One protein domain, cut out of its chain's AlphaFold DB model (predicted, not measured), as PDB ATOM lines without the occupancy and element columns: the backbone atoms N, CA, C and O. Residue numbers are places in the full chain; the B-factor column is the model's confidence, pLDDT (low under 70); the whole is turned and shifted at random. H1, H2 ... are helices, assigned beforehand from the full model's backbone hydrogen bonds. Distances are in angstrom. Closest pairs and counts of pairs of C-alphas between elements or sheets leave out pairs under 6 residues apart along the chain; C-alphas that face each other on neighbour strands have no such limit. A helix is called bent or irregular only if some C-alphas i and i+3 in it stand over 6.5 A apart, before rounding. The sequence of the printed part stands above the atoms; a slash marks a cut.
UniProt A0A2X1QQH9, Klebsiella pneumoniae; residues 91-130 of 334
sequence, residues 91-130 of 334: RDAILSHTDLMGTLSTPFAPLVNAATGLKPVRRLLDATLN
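AT A GLANCE: This is residues 91 to 130 of the 334 residues of a protein of Klebsiella pneumoniae (UniProt A0A2X1QQH9). The helices follow one another round a flat, nearly closed ring with an empty middle: H1, the two arms of bent H2, then H3, whose end returns to H1. The 40 printed residues are all helix in class, with no named strand. The whole is only just loose, close to compact, radius of gyration of the C-alphas 10.9 A, spanning 25 by 24 by 8 A.

IN THESE COORDINATES: H1, residues 91 to 96, begins at C-alpha 91 (141.262, 181.634, 142.186). H2, residues 98 to 117, is one helix by its hydrogen bonds but bent: C-alphas 107 and 110 are 8.4 A apart. Its arms are H2a, residues 98 to 107, 14.6 A, irregular with C-alphas 104 and 107 6.8 A apart, and H2b, residues 110 to 117, 10.4 A. H3, residues 119 to 129, 14.9 A, ends at C-alpha 129 (136.992, 185.034, 142.611).

HOW THE PARTS SIT: H1 and H2a are close but not clearly touching, closest C-alphas Ile 94 and Met 101, 7.0 A, about perpendicular at 89 degrees. H2a and H2b stand at a steep tilt of 62 degrees. H2b and H3 are close but not clearly touching, closest C-alphas Thr 116 and Arg 122, 6.4 A. So are H3 and H1, closest C-alphas Leu 129 and Arg 91, 5.5 A. H2a and H3 are apart. Every O i to N i+4 pair is within hydrogen-bond range in H1, H2b and H3, and 5 of 6 in H2a.

THE WHOLE: The farthest C-alphas, Pro 107 and Ala 127, are 26.6 A apart. The printed part has no cut, both links are tight, and no printed residue is under 70 in pLDDT.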
ATOM      1  N   ARG A  91     142.142 182.486 141.379       87.19
ATOM      2  CA  ARG A  91     141.262 181.634 142.186       87.19
ATOM      3  C   ARG A  91     141.792 180.202 142.229       87.19
ATOM      4  O   ARG A  91     141.915 179.634 143.312       87.19
ATOM      5  N   ASP A  92     142.130 179.637 141.076       87.19
ATOM      6  CA  ASP A  92     142.606 178.256 140.979       87.19
ATOM      7  C   ASP A  92     143.945 178.084 141.694       87.19
ATOM      8  O   ASP A  92     144.172 177.078 142.365       87.19
ATOM      9  N   ALA A  93     144.824 179.088 141.633       87.38
ATOM     10  CA  ALA A  93     146.070 179.100 142.387       87.38
ATOM     11  C   ALA A  93     145.815 179.118 143.905       87.38
ATOM     12  O   ALA A  93     146.382 178.294 144.623       87.38
ATOM     13  N   ILE A  94     144.924 179.989 144.389       88.00
ATOM     14  CA  ILE A  94     144.569 180.084 145.815       88.00
ATOM     15  C   ILE A  94     143.968 178.763 146.313       88.00
ATOM     16  O   ILE A  94     144.397 178.235 147.336       88.00
ATOM     17  N   LEU A  95     143.006 178.193 145.583       86.25
ATOM     18  CA  LEU A  95     142.293 176.987 146.013       86.25
ATOM     19  C   LEU A  95     143.139 175.710 145.903       86.25
ATOM     20  O   LEU A  95     142.927 174.770 146.668       86.25
ATOM     21  N   SER A  96     144.094 175.661 144.970       87.25
ATOM     22  CA  SER A  96     144.918 174.469 144.739       87.25
ATOM     23  C   SER A  96     146.157 174.381 145.638       87.25
ATOM     24  O   SER A  96     146.630 173.281 145.923       87.25
ATOM     25  N   HIS A  97     146.677 175.508 146.139       90.38
ATOM     26  CA  HIS A  97     147.876 175.535 146.987       90.38
ATOM     27  C   HIS A  97     147.517 175.419 148.473       90.38
ATOM     28  O   HIS A  97     147.792 176.312 149.277       90.38
ATOM     29  N   THR A  98     146.920 174.285 148.849       88.38
ATOM     30  CA  THR A  98     146.403 174.046 150.206       88.38
ATOM     31  C   THR A  98     147.463 174.176 151.297       88.38
ATOM     32  O   THR A  98     147.174 174.733 152.348       88.38
ATOM     33  N   ASP A  99     148.696 173.715 151.060       87.06
ATOM     34  CA  ASP A  99     149.773 173.809 152.060       87.06
ATOM     35  C   ASP A  99     150.242 175.255 152.267       87.06
ATOM     36  O   ASP A  99     150.525 175.663 153.394       87.06
ATOM     37  N   LEU A 100     150.285 176.053 151.194       88.50
ATOM     38  CA  LEU A 100     150.632 177.472 151.265       88.50
ATOM     39  C   LEU A 100     149.540 178.242 152.013       88.50
ATOM     40  O   LEU A 100     149.827 178.911 153.003       88.50
ATOM     41  N   MET A 101     148.285 178.096 151.578       88.25
ATOM     42  CA  MET A 101     147.149 178.771 152.207       88.25
ATOM     43  C   MET A 101     146.958 178.325 153.655       88.25
ATOM     44  O   MET A 101     146.727 179.164 154.520       88.25
ATOM     45  N   GLY A 102     147.118 177.033 153.943       85.62
ATOM     46  CA  GLY A 102     147.054 176.497 155.297       85.62
ATOM     47  C   GLY A 102     148.140 177.077 156.197       85.62
ATOM     48  O   GLY A 102     147.842 177.522 157.305       85.62
ATOM     49  N   THR A 103     149.383 177.154 155.717       87.94
ATOM     50  CA  THR A 103     150.503 177.719 156.489       87.94
ATOM     51  C   THR A 103     150.310 179.209 156.773       87.94
ATOM     52  O   THR A 103     150.573 179.643 157.891       87.94
ATOM     53  N   LEU A 104     149.796 179.973 155.805       88.75
ATOM     54  CA  LEU A 104     149.515 181.403 155.968       88.75
ATOM     55  C   LEU A 104     148.283 181.670 156.846       88.75
ATOM     56  O   LEU A 104     148.284 182.606 157.640       88.75
ATOM     57  N   SER A 105     147.238 180.848 156.727       86.94
ATOM     58  CA  SER A 105     145.945 181.101 157.378       86.94
ATOM     59  C   SER A 105     145.869 180.562 158.803       86.94
ATOM     60  O   SER A 105     145.151 181.127 159.621       86.94
ATOM     61  N   THR A 106     146.598 179.490 159.132       88.12
ATOM     62  CA  THR A 106     146.519 178.844 160.459       88.12
ATOM     63  C   THR A 106     146.889 179.775 161.625       88.12
ATOM     64  O   THR A 106     146.171 179.758 162.625       88.12
ATOM     65  N   PRO A 107     147.942 180.617 161.547       88.19
ATOM     66  CA  PRO A 107     148.249 181.584 162.606       88.19
ATOM     67  C   PRO A 107     147.126 182.603 162.844       88.19
ATOM     68  O   PRO A 107     146.913 183.037 163.971       88.19
ATOM     69  N   PHE A 108     146.373 182.937 161.793       88.62
ATOM     70  CA  PHE A 108     145.270 183.899 161.820       88.62
ATOM     71  C   PHE A 108     143.896 183.222 161.770       88.62
ATOM     72  O   PHE A 108     142.900 183.870 161.437       88.62
ATOM     73  N   ALA A 109     143.816 181.928 162.101       88.94
ATOM     74  CA  ALA A 109     142.613 181.126 161.907       88.94
ATOM     75  C   ALA A 109     141.341 181.756 162.509       88.94
ATOM     76  O   ALA A 109     140.334 181.778 161.805       88.94
ATOM     77  N   PRO A 110     141.334 182.330 163.734       88.88
ATOM     78  CA  PRO A 110     140.135 182.974 164.281       88.88
ATOM     79  C   PRO A 110     139.626 184.126 163.415       88.88
ATOM     80  O   PRO A 110     138.433 184.197 163.129       88.88
ATOM     81  N   LEU A 111     140.535 184.990 162.955       90.50
ATOM     82  CA  LEU A 111     140.203 186.145 162.128       90.50
ATOM     83  C   LEU A 111     139.719 185.705 160.746       90.50
ATOM     84  O   LEU A 111     138.672 186.155 160.287       90.50
ATOM     85  N   VAL A 112     140.441 184.782 160.107       89.31
ATOM     86  CA  VAL A 112     140.078 184.247 158.787       89.31
ATOM     87  C   VAL A 112     138.723 183.541 158.847       89.31
ATOM     88  O   VAL A 112     137.868 183.773 157.995       89.31
ATOM     89  N   ASN A 113     138.483 182.722 159.873       91.88
ATOM     90  CA  ASN A 113     137.215 182.019 160.062       91.88
ATOM     91  C   ASN A 113     136.056 182.985 160.356       91.88
ATOM     92  O   ASN A 113     134.950 182.766 159.862       91.88
ATOM     93  N   ALA A 114     136.292 184.048 161.133       90.94
ATOM     94  CA  ALA A 114     135.292 185.081 161.393       90.94
ATOM     95  C   ALA A 114     134.948 185.844 160.107       90.94
ATOM     96  O   ALA A 114     133.780 185.912 159.731       90.94
ATOM     97  N   ALA A 115     135.961 186.325 159.379       90.88
ATOM     98  CA  ALA A 115     135.787 187.057 158.128       90.88
ATOM     99  C   ALA A 115     135.063 186.214 157.066       90.88
ATOM    100  O   ALA A 115     134.046 186.635 156.522       90.88
ATOM    101  N   THR A 116     135.514 184.980 156.823       87.88
ATOM    102  CA  THR A 116     134.874 184.049 155.869       87.88
ATOM    103  C   THR A 116     133.498 183.545 156.334       87.88
ATOM    104  O   THR A 116     132.726 182.978 155.549       87.88
ATOM    105  N   GLY A 117     133.146 183.774 157.602       87.31
ATOM    106  CA  GLY A 117     131.811 183.572 158.159       87.31
ATOM    107  C   GLY A 117     130.793 184.635 157.731       87.31
ATOM    108  O   GLY A 117     129.599 184.336 157.664       87.31
ATOM    109  N   LEU A 118     131.243 185.849 157.402       91.38
ATOM    110  CA  LEU A 118     130.376 186.988 157.100       91.38
ATOM    111  C   LEU A 118     129.811 186.918 155.669       91.38
ATOM    112  O   LEU A 118     130.543 186.749 154.692       91.38
ATOM    113  N   LYS A 119     128.492 187.117 155.522       90.44
ATOM    114  CA  LYS A 119     127.811 187.137 154.209       90.44
ATOM    115  C   LYS A 119     128.401 188.168 153.224       90.44
ATOM    116  O   LYS A 119     128.559 187.801 152.059       90.44
ATOM    117  N   PRO A 120     128.751 189.410 153.631       92.88
ATOM    118  CA  PRO A 120     129.372 190.384 152.729       92.88
ATOM    119  C   PRO A 120     130.702 189.901 152.151       92.88
ATOM    120  O   PRO A 120     130.925 190.026 150.952       92.88
ATOM    121  N   VAL A 121     131.544 189.269 152.974       90.75
ATOM    122  CA  VAL A 121     132.830 188.714 152.527       90.75
ATOM    123  C   VAL A 121     132.604 187.597 151.512       90.75
ATOM    124  O   VAL A 121     133.257 187.574 150.475       90.75
ATOM    125  N   ARG A 122     131.630 186.707 151.743       90.00
ATOM    126  CA  ARG A 122     131.285 185.661 150.764       90.00
ATOM    127  C   ARG A 122     130.779 186.232 149.442       90.00
ATOM    128  O   ARG A 122     131.162 185.722 148.401       90.00
ATOM    129  N   ARG A 123     129.969 187.296 149.468       91.19
ATOM    130  CA  ARG A 123     129.532 187.991 148.244       91.19
ATOM    131  C   ARG A 123     130.688 188.668 147.514       91.19
ATOM    132  O   ARG A 123     130.718 188.638 146.291       91.19
ATOM    133  N   LEU A 124     131.643 189.238 148.247       92.06
ATOM    134  CA  LEU A 124     132.854 189.804 147.656       92.06
ATOM    135  C   LEU A 124     133.700 188.716 146.980       92.06
ATOM    136  O   LEU A 124     134.134 188.903 145.848       92.06
ATOM    137  N   LEU A 125     133.908 187.572 147.639       89.56
ATOM    138  CA  LEU A 125     134.625 186.426 147.063       89.56
ATOM    139  C   LEU A 125     133.904 185.844 145.840       89.56
ATOM    140  O   LEU A 125     134.560 185.414 144.894       89.56
ATOM    141  N   ASP A 126     132.574 185.859 145.835       91.19
ATOM    142  CA  ASP A 126     131.767 185.481 144.675       91.19
ATOM    143  C   ASP A 126     132.017 186.444 143.505       91.19
ATOM    144  O   ASP A 126     132.453 186.031 142.436       91.19
ATOM    145  N   ALA A 127     131.892 187.752 143.741       90.88
ATOM    146  CA  ALA A 127     132.089 188.767 142.706       90.88
ATOM    147  C   ALA A 127     133.529 188.833 142.161       90.88
ATOM    148  O   ALA A 127     133.728 189.137 140.989       90.88
ATOM    149  N   THR A 128     134.538 188.569 142.999       90.75
ATOM    150  CA  THR A 128     135.959 188.745 142.637       90.75
ATOM    151  C   THR A 128     136.640 187.455 142.187       90.75
ATOM    152  O   THR A 128     137.445 187.476 141.260       90.75
ATOM    153  N   LEU A 129     136.337 186.328 142.836       87.38
ATOM    154  CA  LEU A 129     136.992 185.034 142.611       87.38
ATOM    155  C   LEU A 129     136.021 183.969 142.086       87.38
ATOM    156  O   LEU A 129     136.424 182.818 141.903       87.38
ATOM    157  N   ASN A 130     134.756 184.317 141.833       89.19
ATOM    158  CA  ASN A 130     133.724 183.407 141.333       89.19
ATOM    159  C   ASN A 130     133.504 182.187 142.258       89.19
ATOM    160  O   ASN A 130     133.245 181.061 141.815       89.19
TER     161      ASN A 130